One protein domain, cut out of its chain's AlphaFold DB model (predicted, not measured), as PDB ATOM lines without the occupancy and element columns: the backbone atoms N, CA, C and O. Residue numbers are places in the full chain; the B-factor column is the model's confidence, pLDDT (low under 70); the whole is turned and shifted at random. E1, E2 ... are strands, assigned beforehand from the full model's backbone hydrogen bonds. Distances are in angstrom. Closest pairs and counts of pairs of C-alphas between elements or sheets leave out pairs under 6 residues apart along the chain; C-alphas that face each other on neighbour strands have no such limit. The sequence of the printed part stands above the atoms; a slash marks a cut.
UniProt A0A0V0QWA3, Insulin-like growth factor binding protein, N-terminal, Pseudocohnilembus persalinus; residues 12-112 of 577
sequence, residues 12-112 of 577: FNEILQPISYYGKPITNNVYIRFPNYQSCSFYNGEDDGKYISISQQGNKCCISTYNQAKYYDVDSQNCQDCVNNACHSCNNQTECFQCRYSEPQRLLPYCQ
ATOM      1  N   PHE A  12     123.254 116.122 169.293       33.78
ATOM      2  CA  PHE A  12     122.001 116.841 169.083       33.78
ATOM      3  C   PHE A  12     122.277 118.119 168.278       33.78
ATOM      4  O   PHE A  12     122.397 119.199 168.849       33.78
ATOM      5  N   ASN A  13     122.362 118.001 166.953       35.97
ATOM      6  CA  ASN A  13     122.539 119.151 166.054       35.97
ATOM      7  C   ASN A  13     121.216 119.829 165.631       35.97
ATOM      8  O   ASN A  13     121.247 120.783 164.862       35.97
ATOM      9  N   GLU A  14     120.047 119.386 166.118       33.59
ATOM     10  CA  GLU A  14     118.764 119.744 165.475       33.59
ATOM     11  C   GLU A  14     117.760 120.553 166.316       33.59
ATOM     12  O   GLU A  14     116.686 120.888 165.818       33.59
ATOM     13  N   ILE A  15     118.092 120.980 167.540       38.81
ATOM     14  CA  ILE A  15     117.284 121.996 168.252       38.81
ATOM     15  C   ILE A  15     117.960 123.365 168.089       38.81
ATOM     16  O   ILE A  15     118.450 123.962 169.041       38.81
ATOM     17  N   LEU A  16     118.013 123.856 166.849       40.97
ATOM     18  CA  LEU A  16     118.578 125.167 166.485       40.97
ATOM     19  C   LEU A  16     117.550 126.305 166.596       40.97
ATOM     20  O   LEU A  16     117.552 127.236 165.794       40.97
ATOM     21  N   GLN A  17     116.647 126.245 167.574       46.12
ATOM     22  CA  GLN A  17     115.852 127.415 167.938       46.12
ATOM     23  C   GLN A  17     116.400 127.979 169.250       46.12
ATOM     24  O   GLN A  17     116.528 127.224 170.218       46.12
ATOM     25  N   PRO A  18     116.746 129.279 169.316       48.34
ATOM     26  CA  PRO A  18     117.118 129.906 170.567       48.34
ATOM     27  C   PRO A  18     115.952 129.721 171.533       48.34
ATOM     28  O   PRO A  18     114.821 130.134 171.270       48.34
ATOM     29  N   ILE A  19     116.222 129.047 172.648       50.97
ATOM     30  CA  ILE A  19     115.259 128.917 173.734       50.97
ATOM     31  C   ILE A  19     115.196 130.283 174.415       50.97
ATOM     32  O   ILE A  19     115.977 130.589 175.317       50.97
ATOM     33  N   SER A  20     114.274 131.124 173.962       48.50
ATOM     34  CA  SER A  20     114.001 132.413 174.590       48.50
ATOM     35  C   SER A  20     113.160 132.177 175.849       48.50
ATOM     36  O   SER A  20     111.958 131.925 175.780       48.50
ATOM     37  N   TYR A  21     113.800 132.212 177.021       51.06
ATOM     38  CA  TYR A  21     113.107 132.152 178.308       51.06
ATOM     39  C   TYR A  21     112.578 133.542 178.679       51.06
ATOM     40  O   TYR A  21     113.335 134.414 179.100       51.06
ATOM     41  N   TYR A  22     111.267 133.735 178.541       46.59
ATOM     42  CA  TYR A  22     110.569 134.938 178.991       46.59
ATOM     43  C   TYR A  22     109.951 134.678 180.363       46.59
ATOM     44  O   TYR A  22     108.820 134.213 180.484       46.59
ATOM     45  N   GLY A  23     110.706 134.948 181.420       46.47
ATOM     46  CA  GLY A  23     110.185 134.850 182.774       46.47
ATOM     47  C   GLY A  23     111.117 135.499 183.774       46.47
ATOM     48  O   GLY A  23     112.334 135.395 183.648       46.47
ATOM     49  N   LYS A  24     110.555 136.141 184.800       49.75
ATOM     50  CA  LYS A  24     111.318 136.500 185.994       49.75
ATOM     51  C   LYS A  24     111.576 135.200 186.760       49.75
ATOM     52  O   LYS A  24     110.613 134.588 187.225       49.75
ATOM     53  N   PRO A  25     112.819 134.704 186.840       54.75
ATOM     54  CA  PRO A  25     113.077 133.474 187.569       54.75
ATOM     55  C   PRO A  25     112.742 133.685 189.048       54.75
ATOM     56  O   PRO A  25     113.088 134.716 189.618       54.75
ATOM     57  N   ILE A  26     112.082 132.709 189.674       52.25
ATOM     58  CA  ILE A  26     111.728 132.763 191.106       52.25
ATOM     59  C   ILE A  26     112.999 132.727 191.980       52.25
ATOM     60  O   ILE A  26     112.998 133.185 193.119       52.25
ATOM     61  N   THR A  27     114.103 132.207 191.441       63.66
ATOM     62  CA  THR A  27     115.403 132.095 192.107       63.66
ATOM     63  C   THR A  27     116.385 133.145 191.599       63.66
ATOM     64  O   THR A  27     116.336 133.543 190.443       63.66
ATOM     65  N   ASN A  28     117.341 133.557 192.437       66.38
ATOM     66  CA  ASN A  28     118.328 134.583 192.070       66.38
ATOM     67  C   ASN A  28     119.249 134.185 190.906       66.38
ATOM     68  O   ASN A  28     119.839 135.060 190.279       66.38
ATOM     69  N   ASN A  29     119.351 132.889 190.606       65.50
ATOM     70  CA  ASN A  29     120.189 132.369 189.537       65.50
ATOM     71  C   ASN A  29     119.384 131.396 188.678       65.50
ATOM     72  O   ASN A  29     118.713 130.503 189.208       65.50
ATOM     73  N   VAL A  30     119.512 131.539 187.362       69.19
ATOM     74  CA  VAL A  30     119.164 130.496 186.396       69.19
ATOM     75  C   VAL A  30     120.465 129.943 185.849       69.19
ATOM     76  O   VAL A  30     121.313 130.684 185.351       69.19
ATOM     77  N   TYR A  31     120.616 128.629 185.962       71.56
ATOM     78  CA  TYR A  31     121.721 127.896 185.368       71.56
ATOM     79  C   TYR A  31     121.160 127.043 184.247       71.56
ATOM     80  O   TYR A  31     120.416 126.097 184.502       71.56
ATOM     81  N   ILE A  32     121.546 127.354 183.015       74.69
ATOM     82  CA  ILE A  32     121.354 126.418 181.914       74.69
ATOM     83  C   ILE A  32     122.652 125.631 181.796       74.69
ATOM     84  O   ILE A  32     123.690 126.145 181.370       74.69
ATOM     85  N   ARG A  33     122.608 124.386 182.278       71.94
ATOM     86  CA  ARG A  33     123.702 123.430 182.134       71.94
ATOM     87  C   ARG A  33     123.361 122.504 180.981       71.94
ATOM     88  O   ARG A  33     122.431 121.710 181.082       71.94
ATOM     89  N   PHE A  34     124.161 122.571 179.932       73.62
ATOM     90  CA  PHE A  34     124.142 121.561 178.890       73.62
ATOM     91  C   PHE A  34     125.152 120.456 179.262       73.62
ATOM     92  O   PHE A  34     126.226 120.787 179.772       73.62
ATOM     93  N   PRO A  35     124.840 119.163 179.053       61.75
ATOM     94  CA  PRO A  35     125.608 118.034 179.600       61.75
ATOM     95  C   PRO A  35     127.111 118.043 179.285       61.75
ATOM     96  O   PRO A  35     127.898 117.582 180.106       61.75
ATOM     97  N   ASN A  36     127.505 118.625 178.148       63.72
ATOM     98  CA  ASN A  36     128.883 118.636 177.649       63.72
ATOM     99  C   ASN A  36     129.473 120.047 177.467       63.72
ATOM    100  O   ASN A  36     130.508 120.193 176.820       63.72
ATOM    101  N   TYR A  37     128.829 121.098 177.991       62.97
ATOM    102  CA  TYR A  37     129.162 122.469 177.592       62.97
ATOM    103  C   TYR A  37     129.287 123.446 178.759       62.97
ATOM    104  O   TYR A  37     128.871 123.185 179.891       62.97
ATOM    105  N   GLN A  38     129.899 124.595 178.466       68.19
ATOM    106  CA  GLN A  38     130.099 125.664 179.433       68.19
ATOM    107  C   GLN A  38     128.734 126.164 179.922       68.19
ATOM    108  O   GLN A  38     127.860 126.503 179.128       68.19
ATOM    109  N   SER A  39     128.532 126.169 181.240       73.44
ATOM    110  CA  SER A  39     127.266 126.598 181.830       73.44
ATOM    111  C   SER A  39     127.054 128.091 181.620       73.44
ATOM    112  O   SER A  39     127.918 128.897 181.973       73.44
ATOM    113  N   CYS A  40     125.874 128.448 181.131       76.38
ATOM    114  CA  CYS A  40     125.415 129.823 181.048       76.38
ATOM    115  C   CYS A  40     124.727 130.156 182.367       76.38
ATOM    116  O   CYS A  40     123.688 129.575 182.691       76.38
ATOM    117  N   SER A  41     125.320 131.053 183.150       76.62
ATOM    118  CA  SER A  41     124.727 131.528 184.397       76.62
ATOM    119  C   SER A  41     124.522 133.027 184.338       76.62
ATOM    120  O   SER A  41     125.457 133.757 184.008       76.62
ATOM    121  N   PHE A  42     123.337 133.484 184.719       75.94
ATOM    122  CA  PHE A  42     123.072 134.897 184.941       75.94
ATOM    123  C   PHE A  42     122.489 135.122 186.337       75.94
ATOM    124  O   PHE A  42     121.718 134.304 186.844       75.94
ATOM    125  N   TYR A  43     122.911 136.227 186.952       72.56
ATOM    126  CA  TYR A  43     122.475 136.674 188.272       72.56
ATOM    127  C   TYR A  43     121.331 137.683 188.109       72.56
ATOM    128  O   TYR A  43     121.464 138.652 187.356       72.56
ATOM    129  N   ASN A  44     120.236 137.489 188.844       60.88
ATOM    130  CA  ASN A  44     119.045 138.355 188.868       60.88
ATOM    131  C   ASN A  44     119.261 139.677 189.629       60.88
ATOM    132  O   ASN A  44     118.358 140.160 190.303       60.88
ATOM    133  N   GLY A  45     120.461 140.253 189.556       51.59
ATOM    134  CA  GLY A  45     120.785 141.475 190.288       51.59
ATOM    135  C   GLY A  45     119.931 142.655 189.843       51.59
ATOM    136  O   GLY A  45     119.293 143.286 190.675       51.59
ATOM    137  N   GLU A  46     119.892 142.940 188.542       53.12
ATOM    138  CA  GLU A  46     119.253 144.147 188.011       53.12
ATOM    139  C   GLU A  46     118.712 143.881 186.588       53.12
ATOM    140  O   GLU A  46     119.420 143.330 185.729       53.12
ATOM    141  N   ASP A  47     117.448 144.271 186.409       52.22
ATOM    142  CA  ASP A  47     116.663 144.509 185.187       52.22
ATOM    143  C   ASP A  47     115.966 143.361 184.429       52.22
ATOM    144  O   ASP A  47     116.542 142.338 184.047       52.22
ATOM    145  N   ASP A  48     114.675 143.620 184.178       61.62
ATOM    146  CA  ASP A  48     113.720 142.838 183.400       61.62
ATOM    147  C   ASP A  48     114.162 142.720 181.922       61.62
ATOM    148  O   ASP A  48     114.548 143.697 181.280       61.62
ATOM    149  N   GLY A  49     114.082 141.509 181.355       67.50
ATOM    150  CA  GLY A  49     114.200 141.292 179.904       67.50
ATOM    151  C   GLY A  49     115.548 140.785 179.375       67.50
ATOM    152  O   GLY A  49     115.852 141.010 178.205       67.50
ATOM    153  N   LYS A  50     116.364 140.100 180.186       81.62
ATOM    154  CA  LYS A  50     117.532 139.349 179.681       81.62
ATOM    155  C   LYS A  50     117.108 138.005 179.086       81.62
ATOM    156  O   LYS A  50     116.257 137.326 179.652       81.62
ATOM    157  N   TYR A  51     117.739 137.598 177.990       80.50
ATOM    158  CA  TYR A  51     117.531 136.294 177.353       80.50
ATOM    159  C   TYR A  51     118.857 135.739 176.821       80.50
ATOM    160  O   TYR A  51     119.839 136.467 176.652       80.50
ATOM    161  N   ILE A  52     118.908 134.422 176.614       83.50
ATOM    162  CA  ILE A  52     120.120 133.713 176.197       83.50
ATOM    163  C   ILE A  52     120.073 133.466 174.689       83.50
ATOM    164  O   ILE A  52     119.114 132.890 174.185       83.50
ATOM    165  N   SER A  53     121.141 133.839 173.990       80.31
ATOM    166  CA  SER A  53     121.456 133.325 172.658       80.31
ATOM    167  C   SER A  53     122.520 132.235 172.776       80.31
ATOM    168  O   SER A  53     123.449 132.345 173.576       80.31
ATOM    169  N   ILE A  54     122.369 131.153 172.017       80.44
ATOM    170  CA  ILE A  54     123.287 130.005 172.010       80.44
ATOM    171  C   ILE A  54     123.994 130.001 170.651       80.44
ATOM    172  O   ILE A  54     123.358 130.275 169.634       80.44
ATOM    173  N   SER A  55     125.302 129.737 170.626       81.50
ATOM    174  CA  SER A  55     126.058 129.583 169.378       81.50
ATOM    175  C   SER A  55     125.489 128.431 168.542       81.50
ATOM    176  O   SER A  55     124.948 127.473 169.091       81.50
ATOM    177  N   GLN A  56     125.669 128.465 167.218       72.50
ATOM    178  CA  GLN A  56     125.264 127.344 166.351       72.50
ATOM    179  C   GLN A  56     125.929 126.015 166.746       72.50
ATOM    180  O   GLN A  56     125.357 124.950 166.555       72.50
ATOM    181  N   GLN A  57     127.124 126.078 167.335       77.25
ATOM    182  CA  GLN A  57     127.859 124.912 167.832       77.25
ATOM    183  C   GLN A  57     127.358 124.416 169.202       77.25
ATOM    184  O   GLN A  57     127.939 123.495 169.774       77.25
ATOM    185  N   GLY A  58     126.331 125.054 169.782       74.94
ATOM    186  CA  GLY A  58     125.681 124.650 171.035       74.94
ATOM    187  C   GLY A  58     126.540 124.791 172.297       74.94
ATOM    188  O   GLY A  58     126.084 124.491 173.398       74.94
ATOM    189  N   ASN A  59     127.788 125.237 172.163       79.94
ATOM    190  CA  ASN A  59     128.808 125.141 173.206       79.94
ATOM    191  C   ASN A  59     129.079 126.442 173.962       79.94
ATOM    192  O   ASN A  59     129.797 126.435 174.967       79.94
ATOM    193  N   LYS A  60     128.534 127.552 173.471       85.12
ATOM    194  CA  LYS A  60     128.756 128.900 173.982       85.12
ATOM    195  C   LYS A  60     127.453 129.677 173.927       85.12
ATOM    196  O   LYS A  60     126.560 129.359 173.145       85.12
ATOM    197  N   CYS A  61     127.341 130.697 174.760       87.94
ATOM    198  CA  CYS A  61     126.137 131.501 174.847       87.94
ATOM    199  C   CYS A  61     126.462 132.951 175.161       87.94
ATOM    200  O   CYS A  61     127.483 133.253 175.782       87.94
ATOM    201  N   CYS A  62     125.551 133.832 174.770       89.75
ATOM    202  CA  CYS A  62     125.594 135.243 175.090       89.75
ATOM    203  C   CYS A  62     124.315 135.651 175.806       89.75
ATOM    204  O   CYS A  62     123.220 135.180 175.501       89.75
ATOM    205  N   ILE A  63     124.470 136.529 176.792       87.69
ATOM    206  CA  ILE A  63     123.337 137.139 177.474       87.69
ATOM    207  C   ILE A  63     123.027 138.423 176.727       87.69
ATOM    208  O   ILE A  63     123.828 139.358 176.700       87.69
ATOM    209  N   SER A  64     121.857 138.438 176.120       86.25
ATOM    210  CA  SER A  64     121.286 139.617 175.501       86.25
ATOM    211  C   SER A  64     120.386 140.326 176.506       86.25
ATOM    212  O   SER A  64     119.846 139.705 177.425       86.25
ATOM    213  N   THR A  65     120.227 141.633 176.348       85.31
ATOM    214  CA  THR A  65     119.242 142.410 177.107       85.31
ATOM    215  C   THR A  65     118.072 142.748 176.203       85.31
ATOM    216  O   THR A  65     118.150 142.552 174.987       85.31
ATOM    217  N   TYR A  66     117.004 143.310 176.779       76.88
ATOM    218  CA  TYR A  66     115.942 143.890 175.971       76.88
ATOM    219  C   TYR A  66     116.578 144.852 174.965       76.88
ATOM    220  O   TYR A  66     116.425 144.631 173.777       76.88
ATOM    221  N   ASN A  67     117.407 145.803 175.418       79.62
ATOM    222  CA  ASN A  67     117.992 146.868 174.596       79.62
ATOM    223  C   ASN A  67     119.040 146.444 173.566       79.62
ATOM    224  O   ASN A  67     119.131 147.113 172.539       79.62
ATOM    225  N   GLN A  68     119.784 145.367 173.811       87.12
ATOM    226  CA  GLN A  68     120.876 144.936 172.945       87.12
ATOM    227  C   GLN A  68     120.883 143.415 172.806       87.12
ATOM    228  O   GLN A  68     121.235 142.693 173.746       87.12
ATOM    229  N   ALA A  69     120.544 142.940 171.607       88.88
ATOM    230  CA  ALA A  69     120.759 141.552 171.235       88.88
ATOM    231  C   ALA A  69     122.252 141.288 171.012       88.88
ATOM    232  O   ALA A  69     122.976 142.142 170.485       88.88
ATOM    233  N   LYS A  70     122.698 140.102 171.421       91.19
ATOM    234  CA  LYS A  70     124.064 139.611 171.250       91.19
ATOM    235  C   LYS A  70     124.059 138.237 170.605       91.19
ATOM    236  O   LYS A  70     123.158 137.434 170.849       91.19
ATOM    237  N   TYR A  71     125.111 137.936 169.861       90.75
ATOM    238  CA  TYR A  71     125.389 136.602 169.344       90.75
ATOM    239  C   TYR A  71     126.806 136.182 169.718       90.75
ATOM    240  O   TYR A  71     127.665 137.021 170.000       90.75
ATOM    241  N   TYR A  72     127.041 134.875 169.769       89.88
ATOM    242  CA  TYR A  72     128.382 134.355 169.990       89.88
ATOM    243  C   TYR A  72     129.086 134.214 168.646       89.88
ATOM    244  O   TYR A  72     128.690 133.386 167.826       89.88
ATOM    245  N   ASP A  73     130.118 135.019 168.434       89.25
ATOM    246  CA  ASP A  73     130.947 134.950 167.243       89.25
ATOM    247  C   ASP A  73     131.999 133.848 167.413       89.25
ATOM    248  O   ASP A  73     132.840 133.892 168.317       89.25
ATOM    249  N   VAL A  74     131.918 132.835 166.550       84.75
ATOM    250  CA  VAL A  74     132.791 131.658 166.588       84.75
ATOM    251  C   VAL A  74     134.238 132.044 166.285       84.75
ATOM    252  O   VAL A  74     135.145 131.512 166.928       84.75
ATOM    253  N   ASP A  75     134.452 133.001 165.379       87.38
ATOM    254  CA  ASP A  75     135.790 133.385 164.930       87.38
ATOM    255  C   ASP A  75     136.531 134.166 166.019       87.38
ATOM    256  O   ASP A  75     137.689 133.878 166.330       87.38
ATOM    257  N   SER A  76     135.853 135.124 166.662       90.69
ATOM    258  CA  SER A  76     136.441 135.902 167.760       90.69
ATOM    259  C   SER A  76     136.345 135.227 169.131       90.69
ATOM    260  O   SER A  76     136.919 135.739 170.095       90.69
ATOM    261  N   GLN A  77     135.630 134.101 169.239       90.56
ATOM    262  CA  GLN A  77     135.305 133.406 170.490       90.56
ATOM    263  C   GLN A  77     134.672 134.310 171.566       90.56
ATOM    264  O   GLN A  77     134.776 134.023 172.765       90.56
ATOM    265  N   ASN A  78     133.992 135.383 171.158       93.38
ATOM    266  CA  ASN A  78     133.432 136.404 172.041       93.38
ATOM    267  C   ASN A  78     131.973 136.723 171.698       93.38
ATOM    268  O   ASN A  78     131.499 136.499 170.586       93.38
ATOM    269  N   CYS A  79     131.253 137.279 172.674       93.06
ATOM    270  CA  CYS A  79     129.920 137.821 172.437       93.06
ATOM    271  C   CYS A  79     130.014 139.164 171.723       93.06
ATOM    272  O   CYS A  79     130.627 140.094 172.247       93.06
ATOM    273  N   GLN A  80     129.369 139.259 170.568       94.12
ATOM    274  CA  GLN A  80     129.278 140.471 169.765       94.12
ATOM    275  C   GLN A  80     127.846 141.001 169.799       94.12
ATOM    276  O   GLN A  80     126.883 140.238 169.902       94.12
ATOM    277  N   ASP A  81     127.713 142.317 169.724       91.94
ATOM    278  CA  ASP A  81     126.419 142.981 169.652       91.94
ATOM    279  C   ASP A  81     125.846 142.832 168.228       91.94
ATOM    280  O   ASP A  81     126.564 142.953 167.232       91.94
ATOM    281  N   CYS A  82     124.549 142.545 168.113       88.88
ATOM    282  CA  CYS A  82     123.859 142.566 166.825       88.88
ATOM    283  C   CYS A  82     123.863 143.997 166.269       88.88
ATOM    284  O   CYS A  82     123.507 144.926 166.992       88.88
ATOM    285  N   VAL A  83     124.186 144.180 164.983       84.94
ATOM    286  CA  VAL A  83     124.179 145.519 164.352       84.94
ATOM    287  C   VAL A  83     122.760 146.084 164.277       84.94
ATOM    288  O   VAL A  83     122.552 147.293 164.341       84.94
ATOM    289  N   ASN A  84     121.761 145.209 164.146       79.31
ATOM    290  CA  ASN A  84     120.366 145.609 164.095       79.31
ATOM    291  C   ASN A  84     119.724 145.558 165.492       79.31
ATOM    292  O   ASN A  84     119.388 144.487 165.996       79.31
ATOM    293  N   ASN A  85     119.475 146.730 166.081       77.81
ATOM    294  CA  ASN A  85     118.816 146.879 167.387       77.81
ATOM    295  C   ASN A  85     117.350 146.401 167.399       77.81
ATOM    296  O   ASN A  85     116.755 146.242 168.469       77.81
ATOM    297  N   ALA A  86     116.759 146.172 166.220       74.81
ATOM    298  CA  ALA A  86     115.444 145.557 166.073       74.81
ATOM    299  C   ALA A  86     115.490 144.025 166.184       74.81
ATOM    300  O   ALA A  86     114.439 143.381 166.138       74.81
ATOM    301  N   CYS A  87     116.672 143.426 166.338       80.19
ATOM    302  CA  CYS A  87     116.796 142.005 166.613       80.19
ATOM    303  C   CYS A  87     116.545 141.688 168.076       80.19
ATOM    304  O   CYS A  87     117.063 142.340 168.975       80.19
ATOM    305  N   HIS A  88     115.746 140.651 168.285       77.94
ATOM    306  CA  HIS A  88     115.695 139.908 169.528       77.94
ATOM    307  C   HIS A  88     116.846 138.903 169.564       77.94
ATOM    308  O   HIS A  88     117.556 138.825 170.536       77.94
ATOM    309  N   SER A  89     117.141 138.179 168.493       79.81
ATOM    310  CA  SER A  89     118.383 137.399 168.404       79.81
ATOM    311  C   SER A  89     118.960 137.543 167.011       79.81
ATOM    312  O   SER A  89     118.211 137.762 166.062       79.81
ATOM    313  N   CYS A  90     120.280 137.469 166.879       84.50
ATOM    314  CA  CYS A  90     120.950 137.441 165.587       84.50
ATOM    315  C   CYS A  90     121.893 136.242 165.517       84.50
ATOM    316  O   CYS A  90     122.345 135.727 166.540       84.50
ATOM    317  N   ASN A  91     122.135 135.774 164.299       79.62
ATOM    318  CA  ASN A  91     123.068 134.692 164.016       79.62
ATOM    319  C   ASN A  91     124.497 135.224 163.832       79.62
ATOM    320  O   ASN A  91     125.476 134.594 164.219       79.62
ATOM    321  N   ASN A  92     124.597 136.408 163.235       81.19
ATOM    322  CA  ASN A  92     125.830 137.135 162.981       81.19
ATOM    323  C   ASN A  92     125.537 138.646 163.023       81.19
ATOM    324  O   ASN A  92     124.435 139.063 163.380       81.19
ATOM    325  N   GLN A  93     126.510 139.471 162.629       78.69
ATOM    326  CA  GLN A  93     126.357 140.929 162.613       78.69
ATOM    327  C   GLN A  93     125.171 141.402 161.757       78.69
ATOM    328  O   GLN A  93     124.570 142.422 162.078       78.69
ATOM    329  N   THR A  94     124.815 140.677 160.696       76.88
ATOM    330  CA  THR A  94     123.864 141.132 159.671       76.88
ATOM    331  C   THR A  94     122.512 140.420 159.699       76.88
ATOM    332  O   THR A  94     121.519 140.987 159.249       76.88
ATOM    333  N   GLU A  95     122.440 139.196 160.220       79.31
ATOM    334  CA  GLU A  95     121.256 138.339 160.127       79.31
ATOM    335  C   GLU A  95     120.533 138.198 161.461       79.31
ATOM    336  O   GLU A  95     121.041 137.621 162.423       79.31
ATOM    337  N   CYS A  96     119.294 138.674 161.485       79.50
ATOM    338  CA  CYS A  96     118.380 138.493 162.597       79.50
ATOM    339  C   CYS A  96     117.803 137.075 162.601       79.50
ATOM    340  O   CYS A  96     117.358 136.605 161.563       79.50
ATOM    341  N   PHE A  97     117.747 136.411 163.748       74.38
ATOM    342  CA  PHE A  97     117.046 135.140 163.918       74.38
ATOM    343  C   PHE A  97     115.600 135.351 164.403       74.38
ATOM    344  O   PHE A  97     114.674 134.698 163.931       74.38
ATOM    345  N   GLN A  98     115.388 136.308 165.309       71.62
ATOM    346  CA  GLN A  98     114.072 136.672 165.840       71.62
ATOM    347  C   GLN A  98     113.991 138.195 165.956       71.62
ATOM    348  O   GLN A  98     114.914 138.795 166.497       71.62
ATOM    349  N   CYS A  99     112.923 138.838 165.467       73.81
ATOM    350  CA  CYS A  99     112.767 140.294 165.583       73.81
ATOM    351  C   CYS A  99     112.138 140.691 166.937       73.81
ATOM    352  O   CYS A  99     111.323 139.962 167.501       73.81
ATOM    353  N   ARG A 100     112.495 141.874 167.449       68.25
ATOM    354  CA  ARG A 100     112.120 142.398 168.775       68.25
ATOM    355  C   ARG A 100     110.708 142.997 168.853       68.25
ATOM    356  O   ARG A 100     110.154 143.042 169.943       68.25
ATOM    357  N   TYR A 101     110.127 143.418 167.725       63.62
ATOM    358  CA  TYR A 101     108.873 144.199 167.678       63.62
ATOM    359  C   TYR A 101     107.734 143.552 166.888       63.62
ATOM    360  O   TYR A 101     106.749 144.199 166.543       63.62
ATOM    361  N   SER A 102     107.850 142.273 166.554       51.94
ATOM    362  CA  SER A 102     106.777 141.591 165.846       51.94
ATOM    363  C   SER A 102     105.791 140.969 166.831       51.94
ATOM    364  O   SER A 102     106.110 139.949 167.438       51.94
ATOM    365  N   GLU A 103     104.596 141.545 166.952       52.78
ATOM    366  CA  GLU A 103     103.406 140.803 167.373       52.78
ATOM    367  C   GLU A 103     102.418 140.673 166.193       52.78
ATOM    368  O   GLU A 103     102.018 141.693 165.629       52.78
ATOM    369  N   PRO A 104     102.026 139.441 165.793       53.00
ATOM    370  CA  PRO A 104     102.602 138.167 166.234       53.00
ATOM    371  C   PRO A 104     104.067 138.048 165.782       53.00
ATOM    372  O   PRO A 104     104.458 138.673 164.795       53.00
ATOM    373  N   GLN A 105     104.871 137.265 166.515       52.59
ATOM    374  CA  GLN A 105     106.283 137.007 166.196       52.59
ATOM    375  C   GLN A 105     106.437 136.694 164.703       52.59
ATOM    376  O   GLN A 105     105.948 135.676 164.217       52.59
ATOM    377  N   ARG A 106     107.060 137.608 163.955       54.03
ATOM    378  CA  ARG A 106     107.227 137.487 162.511       54.03
ATOM    379  C   ARG A 106     108.338 136.480 162.284       54.03
ATOM    380  O   ARG A 106     109.467 136.670 162.733       54.03
ATOM    381  N   LEU A 107     107.990 135.412 161.580       49.53
ATOM    382  CA  LEU A 107     108.957 134.525 160.960       49.53
ATOM    383  C   LEU A 107     109.760 135.325 159.920       49.53
ATOM    384  O   LEU A 107     109.212 136.166 159.200       49.53
ATOM    385  N   LEU A 108     111.065 135.061 159.866       48.75
ATOM    386  CA  LEU A 108     111.969 135.478 158.788       48.75
ATOM    387  C   LEU A 108     111.317 135.260 157.408       48.75
ATOM    388  O   LEU A 108     110.611 134.263 157.242       48.75
ATOM    389  N   PRO A 109     111.530 136.154 156.414       51.53
ATOM    390  CA  PRO A 109     112.710 137.019 156.222       51.53
ATOM    391  C   PRO A 109     112.567 138.505 156.627       51.53
ATOM    392  O   PRO A 109     113.460 139.303 156.350       51.53
ATOM    393  N   TYR A 110     111.475 138.925 157.269       54.56
ATOM    394  CA  TYR A 110     111.114 140.353 157.347       54.56
ATOM    395  C   TYR A 110     111.531 141.086 158.633       54.56
ATOM    396  O   TYR A 110     110.775 141.920 159.127       54.56
ATOM    397  N   CYS A 111     112.750 140.876 159.143       58.75
ATOM    398  CA  CYS A 111     113.361 141.862 160.055       58.75
ATOM    399  C   CYS A 111     113.971 143.031 159.252       58.75
ATOM    400  O   CYS A 111     115.097 143.458 159.518       58.75
ATOM    401  N   GLN A 112     113.266 143.514 158.220       63.88
ATOM    402  CA  GLN A 112     113.669 144.725 157.511       63.88
ATOM    403  C   GLN A 112     113.655 145.877 158.511       63.88
ATOM    404  O   GLN A 112     112.720 145.995 159.305       63.88
TER     405      GLN A 112
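Overview. This is residues 12 to 112 of the 577 residues of the protein "Insulin-like growth factor binding protein, N-terminal" of Pseudocohnilembus persalinus (UniProt A0A0V0QWA3). This domain has little regular structure: four short two-stranded hairpins in succession, E1-E2 at one end, E3-E4 and E5-E6 packed on each other, and E7-E8 toward the other end. The 101 printed residues hold eight named strands, E1 to E8, and no named helix; the class is all strand, each sheet antiparallel, with 32 residues in strands. The whole is compact, radius of gyration of the C-alphas 13.4 A, spanning 36 by 29 by 24 A.

Along the chain. E1 is residues 29 to 32, from C-alpha 29 at (120.189, 132.369, 189.537); E2 40 to 43, 10.4 A long; E3 51 to 54; E4 61 to 64; E5 70 to 73; E6 78 to 81; E7 87 to 90; E8 96 to 99, ending at C-alpha 99, (112.767, 140.294, 165.583).

Arrangement. In hairpin E1 and E2, N 32 and O 40 are within hydrogen-bond range, 3.1 A; in E3 and E4, N 53 and O 62, 2.9 A; in E5 and E6, N 71 and O 80, 2.9 A; in E7 and E8, N 88 and O 98, 2.7 A. The closest C-alphas of E4 and E5, Ser 64 and Lys 70, are 5.1 A apart.

Size, cuts and confidence. The printed part has no cut and no long link. Mean pLDDT of the printed part is 70.2; residues 12 to 30 and 100 to 112 are among those under 70.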